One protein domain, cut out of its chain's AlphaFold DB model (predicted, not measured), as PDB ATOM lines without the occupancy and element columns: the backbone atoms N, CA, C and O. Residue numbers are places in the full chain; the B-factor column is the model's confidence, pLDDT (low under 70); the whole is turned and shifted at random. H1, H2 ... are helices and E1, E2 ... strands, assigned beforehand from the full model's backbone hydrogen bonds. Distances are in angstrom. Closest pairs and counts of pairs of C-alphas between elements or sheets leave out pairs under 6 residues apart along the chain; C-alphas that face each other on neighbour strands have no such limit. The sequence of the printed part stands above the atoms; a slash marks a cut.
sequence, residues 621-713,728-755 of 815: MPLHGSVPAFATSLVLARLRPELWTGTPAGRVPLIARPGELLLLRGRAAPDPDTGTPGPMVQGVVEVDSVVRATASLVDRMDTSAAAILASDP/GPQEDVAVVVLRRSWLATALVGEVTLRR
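Overview. This is residues 621 to 713 and 728 to 755 of the 815 residues of an uncharacterized protein of Micromonospora pattaloongensis (UniProt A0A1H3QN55). What shape do these atoms make? One antiparallel sheet, in the order E1 E4 E3 E2 E5, is curled like part of a barrel that stays open, with the short helices H1 and H2 off to one side and long links reaching to both ends of the longest axis. What is it built of? The printed part has 121 residues, under half of them in named elements: E1 E2 E3 H1 H2 E4 E5 along the chain, class mixed. It is compact, radius of gyration of the C-alphas 14.6 A, yet elongated, 49 by 31 by 23 A.

Arrangement. How do the strands pair? E4, residues 733 to 741, is the antiparallel neighbour of edge strand E1, residues 633 to 636, at 150 degrees, and of E3, residues 680 to 693, at 123 degrees. E2, residues 661 to 668, forms a hairpin with E3 and is the antiparallel neighbour of edge strand E5, residues 747 to 754, at 152 degrees. Which atoms show this? Within hydrogen-bond range are N 634 and O 736, 2.9 A, N 691 and O 735, 2.9 A, N 664 and O 683, 2.8 A, and N 665 and O 752, 2.9 A. Where are the helices? H1, residues 695 to 698, only grazes the sheet and is too short for an O i to N i+4 pair. H2, residues 703 to 709, is not on the sheet, and every such pair in it is within hydrogen-bond range.

Along the chain. Where do the strands begin and end? C-alpha 633 of E1 is at (151.757, 124.231, 172.381) and C-alpha 754 of E5 at (138.001, 125.999, 181.076). How long are they? E3 measures 28.9 A, bending by 91 degrees at residue 688, E2 20.6 A and E4 20.4 A.

Size, cuts and confidence. What is missing? Residues 714 to 727 are not printed, and C-alphas 713 and 728 are 25.0 A apart. Which links are long? E1 to E2 and E2 to E3 are long; the C-alphas farthest apart, Thr 647 and Asp 673, are 49.5 A apart. Where is confidence low? The pLDDT is under 70 at residues 649 to 650, 694 to 713 and 728 to 730.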
ATOM      1  N   MET A 621     136.501 125.890 171.324       73.69
ATOM      2  CA  MET A 621     137.437 126.687 170.543       73.69
ATOM      3  C   MET A 621     137.936 125.817 169.391       73.69
ATOM      4  O   MET A 621     138.408 124.703 169.638       73.69
ATOM      5  N   PRO A 622     137.852 126.290 168.139       72.12
ATOM      6  CA  PRO A 622     138.378 125.529 167.022       72.12
ATOM      7  C   PRO A 622     139.909 125.509 167.099       72.12
ATOM      8  O   PRO A 622     140.579 126.541 166.994       72.12
ATOM      9  N   LEU A 623     140.459 124.316 167.305       73.50
ATOM     10  CA  LEU A 623     141.889 124.057 167.191       73.50
ATOM     11  C   LEU A 623     142.312 124.029 165.729       73.50
ATOM     12  O   LEU A 623     141.574 123.586 164.847       73.50
ATOM     13  N   HIS A 624     143.549 124.440 165.494       71.50
ATOM     14  CA  HIS A 624     144.249 124.092 164.274       71.50
ATOM     15  C   HIS A 624     144.962 122.746 164.476       71.50
ATOM     16  O   HIS A 624     145.973 122.680 165.169       71.50
ATOM     17  N   GLY A 625     144.414 121.674 163.895       70.81
ATOM     18  CA  GLY A 625     144.964 120.318 164.003       70.81
ATOM     19  C   GLY A 625     144.407 119.509 165.182       70.81
ATOM     20  O   GLY A 625     143.262 119.693 165.589       70.81
ATOM     21  N   SER A 626     145.214 118.577 165.694       74.12
ATOM     22  CA  SER A 626     144.917 117.761 166.881       74.12
ATOM     23  C   SER A 626     145.815 118.173 168.050       74.12
ATOM     24  O   SER A 626     146.849 118.808 167.839       74.12
ATOM     25  N   VAL A 627     145.429 117.825 169.282       79.31
ATOM     26  CA  VAL A 627     146.311 118.000 170.445       79.31
ATOM     27  C   VAL A 627     147.041 116.685 170.694       79.31
ATOM     28  O   VAL A 627     146.386 115.715 171.081       79.31
ATOM     29  N   PRO A 628     148.366 116.617 170.496       78.94
ATOM     30  CA  PRO A 628     149.118 115.421 170.839       78.94
ATOM     31  C   PRO A 628     149.142 115.210 172.357       78.94
ATOM     32  O   PRO A 628     148.984 116.149 173.143       78.94
ATOM     33  N   ALA A 629     149.393 113.968 172.771       79.56
ATOM     34  CA  ALA A 629     149.723 113.672 174.159       79.56
ATOM     35  C   ALA A 629     150.919 114.530 174.607       79.56
ATOM     36  O   ALA A 629     151.882 114.706 173.860       79.56
ATOM     37  N   PHE A 630     150.844 115.083 175.816       80.50
ATOM     38  CA  PHE A 630     151.862 115.954 176.411       80.50
ATOM     39  C   PHE A 630     152.220 117.180 175.556       80.50
ATOM     40  O   PHE A 630     153.368 117.626 175.555       80.50
ATOM     41  N   ALA A 631     151.240 117.741 174.837       79.31
ATOM     42  CA  ALA A 631     151.439 118.912 173.989       79.31
ATOM     43  C   ALA A 631     152.207 120.048 174.695       79.31
ATOM     44  O   ALA A 631     151.906 120.415 175.832       79.31
ATOM     45  N   THR A 632     153.163 120.640 173.978       80.12
ATOM     46  CA  THR A 632     153.943 121.815 174.408       80.12
ATOM     47  C   THR A 632     153.375 123.127 173.871       80.12
ATOM     48  O   THR A 632     153.768 124.205 174.306       80.12
ATOM     49  N   SER A 633     152.433 123.061 172.930       81.75
ATOM     50  CA  SER A 633     151.757 124.231 172.381       81.75
ATOM     51  C   SER A 633     150.361 123.890 171.879       81.75
ATOM     52  O   SER A 633     150.142 122.795 171.361       81.75
ATOM     53  N   LEU A 634     149.441 124.848 171.972       84.75
ATOM     54  CA  LEU A 634     148.104 124.784 171.383       84.75
ATOM     55  C   LEU A 634     147.940 125.936 170.393       84.75
ATOM     56  O   LEU A 634     148.250 127.082 170.722       84.75
ATOM     57  N   VAL A 635     147.418 125.651 169.200       82.81
ATOM     58  CA  VAL A 635     147.152 126.670 168.177       82.81
ATOM     59  C   VAL A 635     145.646 126.849 168.039       82.81
ATOM     60  O   VAL A 635     144.952 125.988 167.496       82.81
ATOM     61  N   LEU A 636     145.127 127.965 168.549       82.81
ATOM     62  CA  LEU A 636     143.703 128.285 168.493       82.81
ATOM     63  C   LEU A 636     143.414 129.192 167.298       82.81
ATOM     64  O   LEU A 636     143.965 130.291 167.184       82.81
ATOM     65  N   ALA A 637     142.526 128.730 166.423       78.88
ATOM     66  CA  ALA A 637     142.095 129.458 165.239       78.88
ATOM     67  C   ALA A 637     140.732 130.130 165.466       78.88
ATOM     68  O   ALA A 637     140.045 129.850 166.448       78.88
ATOM     69  N   ARG A 638     140.335 131.023 164.545       77.31
ATOM     70  CA  ARG A 638     138.987 131.628 164.473       77.31
ATOM     71  C   ARG A 638     138.478 132.170 165.817       77.31
ATOM     72  O   ARG A 638     137.310 132.005 166.178       77.31
ATOM     73  N   LEU A 639     139.371 132.793 166.584       79.31
ATOM     74  CA  LEU A 639     139.022 133.362 167.879       79.31
ATOM     75  C   LEU A 639     138.041 134.522 167.705       79.31
ATOM     76  O   LEU A 639     138.240 135.405 166.868       79.31
ATOM     77  N   ARG A 640     136.999 134.537 168.542       82.94
ATOM     78  CA  ARG A 640     136.001 135.612 168.566       82.94
ATOM     79  C   ARG A 640     136.666 136.975 168.843       82.94
ATOM     80  O   ARG A 640     137.597 137.016 169.649       82.94
ATOM     81  N   PRO A 641     136.209 138.087 168.233       81.19
ATOM     82  CA  PRO A 641     136.818 139.409 168.408       81.19
ATOM     83  C   PRO A 641     136.957 139.863 169.868       81.19
ATOM     84  O   PRO A 641     137.913 140.553 170.195       81.19
ATOM     85  N   GLU A 642     136.046 139.444 170.749       84.25
ATOM     86  CA  GLU A 642     136.032 139.778 172.180       84.25
ATOM     87  C   GLU A 642     137.152 139.087 172.974       84.25
ATOM     88  O   GLU A 642     137.444 139.474 174.103       84.25
ATOM     89  N   LEU A 643     137.779 138.060 172.393       84.94
ATOM     90  CA  LEU A 643     138.950 137.377 172.952       84.94
ATOM     91  C   LEU A 643     140.262 138.036 172.516       84.94
ATOM     92  O   LEU A 643     141.332 137.490 172.769       84.94
ATOM     93  N   TRP A 644     140.181 139.204 171.883       84.62
ATOM     94  CA  TRP A 644     141.315 140.043 171.544       84.62
ATOM     95  C   TRP A 644     141.158 141.416 172.192       84.62
ATOM     96  O   TRP A 644     140.069 141.986 172.227       84.62
ATOM     97  N   THR A 645     142.266 141.987 172.648       84.19
ATOM     98  CA  THR A 645     142.340 143.392 173.064       84.19
ATOM     99  C   THR A 645     143.388 144.137 172.249       84.19
ATOM    100  O   THR A 645     144.291 143.521 171.691       84.19
ATOM    101  N   GLY A 646     143.281 145.462 172.162       80.62
ATOM    102  CA  GLY A 646     144.227 146.307 171.429       80.62
ATOM    103  C   GLY A 646     143.875 146.541 169.955       80.62
ATOM    104  O   GLY A 646     142.802 146.189 169.458       80.62
ATOM    105  N   THR A 647     144.784 147.211 169.244       77.25
ATOM    106  CA  THR A 647     144.605 147.576 167.828       77.25
ATOM    107  C   THR A 647     144.838 146.369 166.915       77.25
ATOM    108  O   THR A 647     145.615 145.496 167.279       77.25
ATOM    109  N   PRO A 648     144.255 146.302 165.699       71.06
ATOM    110  CA  PRO A 648     144.446 145.178 164.765       71.06
ATOM    111  C   PRO A 648     145.911 144.796 164.476       71.06
ATOM    112  O   PRO A 648     146.215 143.632 164.234       71.06
ATOM    113  N   ALA A 649     146.831 145.764 164.521       64.44
ATOM    114  CA  ALA A 649     148.259 145.529 164.319       64.44
ATOM    115  C   ALA A 649     148.971 144.972 165.568       64.44
ATOM    116  O   ALA A 649     149.989 144.306 165.420       64.44
ATOM    117  N   GLY A 650     148.418 145.177 166.768       69.69
ATOM    118  CA  GLY A 650     148.991 144.766 168.054       69.69
ATOM    119  C   GLY A 650     147.973 144.087 168.970       69.69
ATOM    120  O   GLY A 650     147.953 144.370 170.165       69.69
ATOM    121  N   ARG A 651     147.083 143.252 168.414       79.56
ATOM    122  CA  ARG A 651     146.079 142.549 169.220       79.56
ATOM    123  C   ARG A 651     146.746 141.550 170.157       79.56
ATOM    124  O   ARG A 651     147.565 140.748 169.709       79.56
ATOM    125  N   VAL A 652     146.325 141.561 171.417       81.44
ATOM    126  CA  VAL A 652     146.744 140.610 172.450       81.44
ATOM    127  C   VAL A 652     145.591 139.640 172.721       81.44
ATOM    128  O   VAL A 652     144.456 140.092 172.917       81.44
ATOM    129  N   PRO A 653     145.833 138.322 172.691       84.69
ATOM    130  CA  PRO A 653     144.802 137.332 172.973       84.69
ATOM    131  C   PRO A 653     144.485 137.273 174.480       84.69
ATOM    132  O   PRO A 653     145.377 137.146 175.307       84.69
ATOM    133  N   LEU A 654     143.198 137.312 174.835       86.56
ATOM    134  CA  LEU A 654     142.676 137.250 176.213       86.56
ATOM    135  C   LEU A 654     142.215 135.837 176.623       86.56
ATOM    136  O   LEU A 654     141.455 135.662 177.574       86.56
ATOM    137  N   ILE A 655     142.629 134.812 175.878       86.56
ATOM    138  CA  ILE A 655     142.216 133.417 176.103       86.56
ATOM    139  C   ILE A 655     142.835 132.811 177.360       86.56
ATOM    140  O   ILE A 655     142.215 131.973 178.008       86.56
ATOM    141  N   ALA A 656     144.054 133.217 177.688       88.81
ATOM    142  CA  ALA A 656     144.892 132.680 178.742       88.81
ATOM    143  C   ALA A 656     145.979 133.707 179.049       88.81
ATOM    144  O   ALA A 656     146.224 134.605 178.245       88.81
ATOM    145  N   ARG A 657     146.634 133.568 180.196       88.38
ATOM    146  CA  ARG A 657     147.727 134.453 180.609       88.38
ATOM    147  C   ARG A 657     148.912 133.639 181.122       88.38
ATOM    148  O   ARG A 657     148.694 132.518 181.599       88.38
ATOM    149  N   PRO A 658     150.140 134.180 181.043       84.81
ATOM    150  CA  PRO A 658     151.319 133.517 181.566       84.81
ATOM    151  C   PRO A 658     151.092 133.020 182.985       84.81
ATOM    152  O   PRO A 658     150.650 133.738 183.888       84.81
ATOM    153  N   GLY A 659     151.370 131.740 183.158       79.88
ATOM    154  CA  GLY A 659     151.339 131.103 184.441       79.88
ATOM    155  C   GLY A 659     149.984 130.603 184.948       79.88
ATOM    156  O   GLY A 659     149.904 130.040 186.046       79.88
ATOM    157  N   GLU A 660     148.925 130.772 184.176       90.38
ATOM    158  CA  GLU A 660     147.616 130.214 184.485       90.38
ATOM    159  C   GLU A 660     147.588 128.689 184.285       90.38
ATOM    160  O   GLU A 660     148.209 128.161 183.361       90.38
ATOM    161  N   LEU A 661     146.849 127.974 185.142       93.00
ATOM    162  CA  LEU A 661     146.444 126.591 184.864       93.00
ATOM    163  C   LEU A 661     145.047 126.595 184.254       93.00
ATOM    164  O   LEU A 661     144.152 127.281 184.756       93.00
ATOM    165  N   LEU A 662     144.857 125.791 183.213       92.06
ATOM    166  CA  LEU A 662     143.586 125.630 182.512       92.06
ATOM    167  C   LEU A 662     143.211 124.157 182.412       92.06
ATOM    168  O   LEU A 662     144.076 123.289 182.301       92.06
ATOM    169  N   LEU A 663     141.906 123.894 182.411       91.56
ATOM    170  CA  LEU A 663     141.357 122.595 182.042       91.56
ATOM    171  C   LEU A 663     141.243 122.534 180.524       91.56
ATOM    172  O   LEU A 663     140.548 123.355 179.925       91.56
ATOM    173  N   LEU A 664     141.901 121.555 179.919       91.06
ATOM    174  CA  LEU A 664     141.761 121.224 178.513       91.06
ATOM    175  C   LEU A 664     140.879 119.982 178.406       91.06
ATOM    176  O   LEU A 664     141.254 118.906 178.865       91.06
ATOM    177  N   ARG A 665     139.696 120.138 177.813       90.06
ATOM    178  CA  ARG A 665     138.731 119.051 177.635       90.06
ATOM    179  C   ARG A 665     138.440 118.830 176.160       90.06
ATOM    180  O   ARG A 665     138.105 119.785 175.459       90.06
ATOM    181  N   GLY A 666     138.492 117.581 175.719       89.06
ATOM    182  CA  GLY A 666     138.176 117.172 174.352       89.06
ATOM    183  C   GLY A 666     137.900 115.675 174.266       89.06
ATOM    184  O   GLY A 666     137.948 114.967 175.273       89.06
ATOM    185  N   ARG A 667     137.600 115.182 173.063       88.44
ATOM    186  CA  ARG A 667     137.439 113.742 172.836       88.44
ATOM    187  C   ARG A 667     138.786 113.093 172.569       88.44
ATOM    188  O   ARG A 667     139.554 113.602 171.753       88.44
ATOM    189  N   ALA A 668     139.033 111.962 173.222       87.25
ATOM    190  CA  ALA A 668     140.146 111.095 172.873       87.25
ATOM    191  C   ALA A 668     140.008 110.590 171.427       87.25
ATOM    192  O   ALA A 668     138.898 110.519 170.880       87.25
ATOM    193  N   ALA A 669     141.136 110.233 170.813       80.56
ATOM    194  CA  ALA A 669     141.129 109.541 169.529       80.56
ATOM    195  C   ALA A 669     140.239 108.278 169.597       80.56
ATOM    196  O   ALA A 669     140.190 107.625 170.643       80.56
ATOM    197  N   PRO A 670     139.497 107.953 168.521       79.31
ATOM    198  CA  PRO A 670     138.688 106.742 168.483       79.31
ATOM    199  C   PRO A 670     139.574 105.501 168.598       79.31
ATOM    200  O   PRO A 670     140.719 105.506 168.141       79.31
ATOM    201  N   ASP A 671     139.023 104.444 169.187       75.50
ATOM    202  CA  ASP A 671     139.694 103.150 169.254       75.50
ATOM    203  C   ASP A 671     139.935 102.627 167.822       75.50
ATOM    204  O   ASP A 671     138.971 102.519 167.052       75.50
ATOM    205  N   PRO A 672     141.195 102.341 167.435       70.94
ATOM    206  CA  PRO A 672     141.524 101.899 166.084       70.94
ATOM    207  C   PRO A 672     140.878 100.557 165.713       70.94
ATOM    208  O   PRO A 672     140.590 100.351 164.535       70.94
ATOM    209  N   ASP A 673     140.613  99.680 166.687       72.00
ATOM    210  CA  ASP A 673     140.107  98.326 166.440       72.00
ATOM    211  C   ASP A 673     138.576  98.286 166.362       72.00
ATOM    212  O   ASP A 673     137.998  97.536 165.573       72.00
ATOM    213  N   THR A 674     137.897  99.112 167.163       70.56
ATOM    214  CA  THR A 674     136.427  99.105 167.260       70.56
ATOM    215  C   THR A 674     135.754 100.280 166.551       70.56
ATOM    216  O   THR A 674     134.540 100.257 166.338       70.56
ATOM    217  N   GLY A 675     136.508 101.328 166.193       72.75
ATOM    218  CA  GLY A 675     135.979 102.568 165.618       72.75
ATOM    219  C   GLY A 675     135.060 103.344 166.568       72.75
ATOM    220  O   GLY A 675     134.372 104.278 166.143       72.75
ATOM    221  N   THR A 676     135.007 102.959 167.847       77.19
ATOM    222  CA  THR A 676     134.159 103.615 168.839       77.19
ATOM    223  C   THR A 676     134.706 105.008 169.160       77.19
ATOM    224  O   THR A 676     135.922 105.195 169.266       77.19
ATOM    225  N   PRO A 677     133.835 106.030 169.278       77.56
ATOM    226  CA  PRO A 677     134.281 107.371 169.623       77.56
ATOM    227  C   PRO A 677     134.931 107.355 171.008       77.56
ATOM    228  O   PRO A 677     134.335 106.862 171.965       77.56
ATOM    229  N   GLY A 678     136.134 107.925 171.105       78.75
ATOM    230  CA  GLY A 678     136.866 107.999 172.363       78.75
ATOM    231  C   GLY A 678     136.100 108.784 173.440       78.75
ATOM    232  O   GLY A 678     135.299 109.674 173.112       78.75
ATOM    233  N   PRO A 679     136.328 108.471 174.729       87.38
ATOM    234  CA  PRO A 679     135.676 109.162 175.835       87.38
ATOM    235  C   PRO A 679     136.033 110.654 175.860       87.38
ATOM    236  O   PRO A 679     137.024 111.103 175.274       87.38
ATOM    237  N   MET A 680     135.213 111.444 176.557       88.38
ATOM    238  CA  MET A 680     135.555 112.831 176.854       88.38
ATOM    239  C   MET A 680     136.597 112.846 177.974       88.38
ATOM    240  O   MET A 680     136.314 112.424 179.095       88.38
ATOM    241  N   VAL A 681     137.787 113.349 177.670       88.38
ATOM    242  CA  VAL A 681     138.914 113.417 178.605       88.38
ATOM    243  C   VAL A 681     139.143 114.868 179.007       88.38
ATOM    244  O   VAL A 681     138.949 115.791 178.207       88.38
ATOM    245  N   GLN A 682     139.532 115.077 180.263       90.31
ATOM    246  CA  GLN A 682     139.905 116.380 180.789       90.31
ATOM    247  C   GLN A 682     141.278 116.326 181.463       90.31
ATOM    248  O   GLN A 682     141.442 115.718 182.520       90.31
ATOM    249  N   GLY A 683     142.229 117.046 180.872       91.00
ATOM    250  CA  GLY A 683     143.575 117.242 181.397       91.00
ATOM    251  C   GLY A 683     143.807 118.676 181.874       91.00
ATOM    252  O   GLY A 683     143.010 119.584 181.624       91.00
ATOM    253  N   VAL A 684     144.926 118.892 182.560       94.12
ATOM    254  CA  VAL A 684     145.378 120.222 182.996       94.12
ATOM    255  C   VAL A 684     146.560 120.657 182.141       94.12
ATOM    256  O   VAL A 684     147.422 119.846 181.803       94.12
ATOM    257  N   VAL A 685     146.620 121.946 181.816       92.44
ATOM    258  CA  VAL A 685     147.758 122.570 181.134       92.44
ATOM    259  C   VAL A 685     148.213 123.817 181.890       92.44
ATOM    260  O   VAL A 685     147.387 124.596 182.365       92.44
ATOM    261  N   GLU A 686     149.527 124.001 182.017       90.69
ATOM    262  CA  GLU A 686     150.154 125.200 182.586       90.69
ATOM    263  C   GLU A 686     150.668 126.081 181.451       90.69
ATOM    264  O   GLU A 686     151.514 125.663 180.659       90.69
ATOM    265  N   VAL A 687     150.156 127.305 181.381       89.12
ATOM    266  CA  VAL A 687     150.492 128.267 180.332       89.12
ATOM    267  C   VAL A 687     151.829 128.924 180.650       89.12
ATOM    268  O   VAL A 687     152.032 129.426 181.753       89.12
ATOM    269  N   ASP A 688     152.736 128.932 179.680       84.06
ATOM    270  CA  ASP A 688     153.995 129.673 179.750       84.06
ATOM    271  C   ASP A 688     153.819 131.080 179.173       84.06
ATOM    272  O   ASP A 688     153.971 132.078 179.872       84.06
ATOM    273  N   SER A 689     153.405 131.155 177.910       82.44
ATOM    274  CA  SER A 689     153.184 132.406 177.191       82.44
ATOM    275  C   SER A 689     152.057 132.260 176.175       82.44
ATOM    276  O   SER A 689     151.708 131.157 175.747       82.44
ATOM    277  N   VAL A 690     151.457 133.387 175.794       82.44
ATOM    278  CA  VAL A 690     150.417 133.427 174.764       82.44
ATOM    279  C   VAL A 690     150.790 134.494 173.756       82.44
ATOM    280  O   VAL A 690     150.970 135.656 174.111       82.44
ATOM    281  N   VAL A 691     150.916 134.095 172.495       82.94
ATOM    282  CA  VAL A 691     151.405 134.976 171.435       82.94
ATOM    283  C   VAL A 691     150.426 134.961 170.272       82.94
ATOM    284  O   VAL A 691     149.891 133.919 169.892       82.94
ATOM    285  N   ARG A 692     150.189 136.131 169.682       83.75
ATOM    286  CA  ARG A 692     149.533 136.228 168.379       83.75
ATOM    287  C   ARG A 692     150.510 135.770 167.296       83.75
ATOM    288  O   ARG A 692     151.598 136.330 167.190       83.75
ATOM    289  N   ALA A 693     150.097 134.837 166.448       75.31
ATOM    290  CA  ALA A 693     150.839 134.473 165.247       75.31
ATOM    291  C   ALA A 693     150.004 134.752 163.993       75.31
ATOM    292  O   ALA A 693     148.799 134.505 163.949       75.31
ATOM    293  N   THR A 694     150.662 135.276 162.960       69.00
ATOM    294  CA  THR A 694     150.110 135.369 161.603       69.00
ATOM    295  C   THR A 694     150.409 134.080 160.835       69.00
ATOM    296  O   THR A 694     151.366 133.383 161.175       69.00
ATOM    297  N   ALA A 695     149.674 133.801 159.752       58.62
ATOM    298  CA  ALA A 695     149.893 132.647 158.862       58.62
ATOM    299  C   ALA A 695     151.385 132.360 158.572       58.62
ATOM    300  O   ALA A 695     151.880 131.257 158.763       58.62
ATOM    301  N   SER A 696     152.138 133.411 158.229       54.97
ATOM    302  CA  SER A 696     153.565 133.365 157.874       54.97
ATOM    303  C   SER A 696     154.539 133.060 159.023       54.97
ATOM    304  O   SER A 696     155.723 132.819 158.766       54.97
ATOM    305  N   LEU A 697     154.083 133.146 160.276       56.78
ATOM    306  CA  LEU A 697     154.822 132.756 161.482       56.78
ATOM    307  C   LEU A 697     154.501 131.310 161.862       56.78
ATOM    308  O   LEU A 697     155.411 130.588 162.253       56.78
ATOM    309  N   VAL A 698     153.249 130.877 161.679       57.34
ATOM    310  CA  VAL A 698     152.828 129.481 161.889       57.34
ATOM    311  C   VAL A 698     153.539 128.550 160.905       57.34
ATOM    312  O   VAL A 698     154.077 127.541 161.336       57.34
ATOM    313  N   ASP A 699     153.674 128.942 159.632       50.84
ATOM    314  CA  ASP A 699     154.422 128.177 158.614       50.84
ATOM    315  C   ASP A 699     155.928 128.032 158.932       50.84
ATOM    316  O   ASP A 699     156.608 127.172 158.379       50.84
ATOM    317  N   ARG A 700     156.477 128.886 159.813       48.47
ATOM    318  CA  ARG A 700     157.872 128.806 160.294       48.47
ATOM    319  C   ARG A 700     158.012 128.081 161.629       48.47
ATOM    320  O   ARG A 700     159.124 127.715 162.002       48.47
ATOM    321  N   MET A 701     156.913 127.915 162.362       51.66
ATOM    322  CA  MET A 701     156.855 127.069 163.543       51.66
ATOM    323  C   MET A 701     156.655 125.639 163.043       51.66
ATOM    324  O   MET A 701     155.538 125.246 162.729       51.66
ATOM    325  N   ASP A 702     157.747 124.885 162.910       46.22
ATOM    326  CA  ASP A 702     157.737 123.496 162.438       46.22
ATOM    327  C   ASP A 702     156.955 122.582 163.406       46.22
ATOM    328  O   ASP A 702     157.501 121.910 164.280       46.22
ATOM    329  N   THR A 703     155.630 122.609 163.281       45.56
ATOM    330  CA  THR A 703     154.680 121.762 164.017       45.56
ATOM    331  C   THR A 703     154.630 120.345 163.438       45.56
ATOM    332  O   THR A 703     154.205 119.409 164.117       45.56
ATOM    333  N   SER A 704     155.133 120.167 162.214       43.31
ATOM    334  CA  SER A 704     155.283 118.895 161.504       43.31
ATOM    335  C   SER A 704     156.368 118.000 162.107       43.31
ATOM    336  O   SER A 704     156.116 116.815 162.317       43.31
ATOM    337  N   ALA A 705     157.541 118.536 162.459       39.97
ATOM    338  CA  ALA A 705     158.625 117.735 163.036       39.97
ATOM    339  C   ALA A 705     158.260 117.111 164.399       39.97
ATOM    340  O   ALA A 705     158.610 115.964 164.670       39.97
ATOM    341  N   ALA A 706     157.501 117.828 165.238       41.38
ATOM    342  CA  ALA A 706     157.063 117.329 166.545       41.38
ATOM    343  C   ALA A 706     155.969 116.246 166.443       41.38
ATOM    344  O   ALA A 706     155.980 115.289 167.217       41.38
ATOM    345  N   ALA A 707     155.049 116.357 165.478       40.41
ATOM    346  CA  ALA A 707     153.996 115.362 165.244       40.41
ATOM    347  C   ALA A 707     154.537 114.047 164.644       40.41
ATOM    348  O   ALA A 707     154.045 112.964 164.964       40.41
ATOM    349  N   ILE A 708     155.575 114.139 163.807       38.00
ATOM    350  CA  ILE A 708     156.223 112.988 163.166       38.00
ATOM    351  C   ILE A 708     157.111 112.223 164.167       38.00
ATOM    352  O   ILE A 708     157.008 111.004 164.264       38.00
ATOM    353  N   LEU A 709     157.884 112.920 165.011       38.00
ATOM    354  CA  LEU A 709     158.697 112.292 166.070       38.00
ATOM    355  C   LEU A 709     157.864 111.610 167.171       38.00
ATOM    356  O   LEU A 709     158.345 110.674 167.807       38.00
ATOM    357  N   ALA A 710     156.631 112.068 167.402       37.50
ATOM    358  CA  ALA A 710     155.712 111.470 168.374       37.50
ATOM    359  C   ALA A 710     155.042 110.176 167.874       37.50
ATOM    360  O   ALA A 710     154.523 109.412 168.686       37.50
ATOM    361  N   SER A 711     155.034 109.936 166.559       39.16
ATOM    362  CA  SER A 711     154.401 108.766 165.937       39.16
ATOM    363  C   SER A 711     155.412 107.721 165.451       39.16
ATOM    364  O   SER A 711     155.112 106.532 165.519       39.16
ATOM    365  N   ASP A 712     156.620 108.132 165.049       39.09
ATOM    366  CA  ASP A 712     157.748 107.238 164.765       39.09
ATOM    367  C   ASP A 712     159.090 107.996 164.918       39.09
ATOM    368  O   ASP A 712     159.398 108.879 164.110       39.09
ATOM    369  N   PRO A 713     159.933 107.669 165.920       38.59
ATOM    370  CA  PRO A 713     161.214 108.345 166.128       38.59
ATOM    371  C   PRO A 713     162.241 108.118 164.997       38.59
ATOM    372  O   PRO A 713     163.276 108.786 164.991       38.59
ATOM    373  N   GLY A 728     149.059 127.660 155.888       47.09
ATOM    374  CA  GLY A 728     148.682 128.111 157.218       47.09
ATOM    375  C   GLY A 728     147.397 128.954 157.179       47.09
ATOM    376  O   GLY A 728     147.052 129.543 156.146       47.09
ATOM    377  N   PRO A 729     146.639 129.013 158.287       55.22
ATOM    378  CA  PRO A 729     145.401 129.785 158.343       55.22
ATOM    379  C   PRO A 729     145.676 131.255 157.992       55.22
ATOM    380  O   PRO A 729     146.537 131.874 158.603       55.22
ATOM    381  N   GLN A 730     144.935 131.832 157.034       57.75
ATOM    382  CA  GLN A 730     145.106 133.236 156.600       57.75
ATOM    383  C   GLN A 730     144.715 134.276 157.672       57.75
ATOM    384  O   GLN A 730     144.919 135.474 157.480       57.75
ATOM    385  N   GLU A 731     144.145 133.826 158.788       70.00
ATOM    386  CA  GLU A 731     143.655 134.643 159.896       70.00
ATOM    387  C   GLU A 731     144.668 134.689 161.053       70.00
ATOM    388  O   GLU A 731     145.527 133.817 161.180       70.00
ATOM    389  N   ASP A 732     144.550 135.696 161.922       73.62
ATOM    390  CA  ASP A 732     145.310 135.750 163.175       73.62
ATOM    391  C   ASP A 732     144.954 134.545 164.064       73.62
ATOM    392  O   ASP A 732     143.785 134.336 164.404       73.62
ATOM    393  N   VAL A 733     145.965 133.783 164.484       79.62
ATOM    394  CA  VAL A 733     145.812 132.683 165.445       79.62
ATOM    395  C   VAL A 733     146.462 133.039 166.776       79.62
ATOM    396  O   VAL A 733     147.403 133.835 166.834       79.62
ATOM    397  N   ALA A 734     145.972 132.440 167.861       84.19
ATOM    398  CA  ALA A 734     146.659 132.500 169.144       84.19
ATOM    399  C   ALA A 734     147.426 131.202 169.379       84.19
ATOM    400  O   ALA A 734     146.855 130.111 169.336       84.19
ATOM    401  N   VAL A 735     148.716 131.340 169.656       84.62
ATOM    402  CA  VAL A 735     149.591 130.243 170.048       84.62
ATOM    403  C   VAL A 735     149.752 130.299 171.559       84.62
ATOM    404  O   VAL A 735     150.303 131.259 172.097       84.62
ATOM    405  N   VAL A 736     149.243 129.280 172.243       86.88
ATOM    406  CA  VAL A 736     149.431 129.085 173.681       86.88
ATOM    407  C   VAL A 736     150.622 128.158 173.856       86.88
ATOM    408  O   VAL A 736     150.529 126.976 173.534       86.88
ATOM    409  N   VAL A 737     151.738 128.683 174.350       85.44
ATOM    410  CA  VAL A 737     152.901 127.874 174.717       85.44
ATOM    411  C   VAL A 737     152.648 127.302 176.103       85.44
ATOM    412  O   VAL A 737     152.307 128.029 177.039       85.44
ATOM    413  N   LEU A 738     152.774 125.986 176.226       84.88
ATOM    414  CA  LEU A 738     152.549 125.260 177.462       84.88
ATOM    415  C   LEU A 738     153.890 124.975 178.120       84.88
ATOM    416  O   LEU A 738     154.766 124.340 177.538       84.88
ATOM    417  N   ARG A 739     154.017 125.391 179.378       81.50
ATOM    418  CA  ARG A 739     155.134 124.982 180.229       81.50
ATOM    419  C   ARG A 739     155.041 123.495 180.533       81.50
ATOM    420  O   ARG A 739     156.049 122.800 180.637       81.50
ATOM    421  N   ARG A 740     153.810 123.038 180.754       85.31
ATOM    422  CA  ARG A 740     153.522 121.678 181.172       85.31
ATOM    423  C   ARG A 740     152.127 121.257 180.748       85.31
ATOM    424  O   ARG A 740     151.190 122.050 180.801       85.31
ATOM    425  N   SER A 741     152.000 119.988 180.390       88.31
ATOM    426  CA  SER A 741     150.732 119.339 180.094       88.31
ATOM    427  C   SER A 741     150.654 118.020 180.856       88.31
ATOM    428  O   SER A 741     151.607 117.241 180.847       88.31
ATOM    429  N   TRP A 742     149.531 117.794 181.533       90.12
ATOM    430  CA  TRP A 742     149.189 116.516 182.170       90.12
ATOM    431  C   TRP A 742     148.263 115.667 181.296       90.12
ATOM    432  O   TRP A 742     147.853 114.587 181.711       90.12
ATOM    433  N   LEU A 743     147.941 116.161 180.100       86.94
ATOM    434  CA  LEU A 743     147.141 115.449 179.122       86.94
ATOM    435  C   LEU A 743     147.982 114.319 178.514       86.94
ATOM    436  O   LEU A 743     148.838 114.584 177.672       86.94
ATOM    437  N   ALA A 744     147.758 113.079 178.941       84.31
ATOM    438  CA  ALA A 744     148.457 111.905 178.413       84.31
ATOM    439  C   ALA A 744     147.765 111.339 177.163       84.31
ATOM    440  O   ALA A 744     148.362 110.571 176.411       84.31
ATOM    441  N   THR A 745     146.518 111.744 176.930       84.75
ATOM    442  CA  THR A 745     145.689 111.270 175.822       84.75
ATOM    443  C   THR A 745     145.624 112.300 174.695       84.75
ATOM    444  O   THR A 745     145.314 113.466 174.927       84.75
ATOM    445  N   ALA A 746     145.871 111.884 173.451       84.56
ATOM    446  CA  ALA A 746     145.707 112.775 172.303       84.56
ATOM    447  C   ALA A 746     144.225 113.142 172.100       84.56
ATOM    448  O   ALA A 746     143.352 112.270 172.129       84.56
ATOM    449  N   LEU A 747     143.948 114.427 171.862       84.31
ATOM    450  CA  LEU A 747     142.595 114.936 171.637       84.31
ATOM    451  C   LEU A 747     142.363 115.255 170.163       84.31
ATOM    452  O   LEU A 747     143.196 115.881 169.500       84.31
ATOM    453  N   VAL A 748     141.185 114.876 169.676       81.00
ATOM    454  CA  VAL A 748     140.732 115.124 168.305       81.00
ATOM    455  C   VAL A 748     139.476 115.995 168.285       81.00
ATOM    456  O   VAL A 748     138.635 115.938 169.184       81.00
ATOM    457  N   GLY A 749     139.327 116.786 167.222       75.44
ATOM    458  CA  GLY A 749     138.166 117.652 167.024       75.44
ATOM    459  C   GLY A 749     138.202 118.923 167.878       75.44
ATOM    460  O   GLY A 749     139.254 119.528 168.076       75.44
ATOM    461  N   GLU A 750     137.031 119.367 168.336       79.25
ATOM    462  CA  GLU A 750     136.911 120.582 169.143       79.25
ATOM    463  C   GLU A 750     137.358 120.341 170.587       79.25
ATOM    464  O   GLU A 750     136.944 119.372 171.231       79.25
ATOM    465  N   VAL A 751     138.154 121.271 171.118       82.69
ATOM    466  CA  VAL A 751     138.496 121.307 172.542       82.69
ATOM    467  C   VAL A 751     137.852 122.502 173.218       82.69
ATOM    468  O   VAL A 751     137.571 123.541 172.620       82.69
ATOM    469  N   THR A 752     137.661 122.364 174.518       87.06
ATOM    470  CA  THR A 752     137.222 123.435 175.402       87.06
ATOM    471  C   THR A 752     138.337 123.728 176.392       87.06
ATOM    472  O   THR A 752     138.862 122.820 177.036       87.06
ATOM    473  N   LEU A 753     138.694 125.004 176.508       87.50
ATOM    474  CA  LEU A 753     139.526 125.506 177.593       87.50
ATOM    475  C   LEU A 753     138.608 126.007 178.699       87.50
ATOM    476  O   LEU A 753     137.650 126.724 178.420       87.50
ATOM    477  N   ARG A 754     138.866 125.630 179.951       87.75
ATOM    478  CA  ARG A 754     138.001 125.999 181.076       87.75
ATOM    479  C   ARG A 754     138.796 126.387 182.321       87.75
ATOM    480  O   ARG A 754     139.967 126.044 182.469       87.75
ATOM    481  N   ARG A 755     138.128 127.118 183.217       86.31
ATOM    482  CA  ARG A 755     138.642 127.603 184.517       86.31
ATOM    483  C   ARG A 755     137.767 127.180 185.695       86.31
ATOM    484  O   ARG A 755     137.955 127.644 186.820       86.31
TER     485      ARG A 755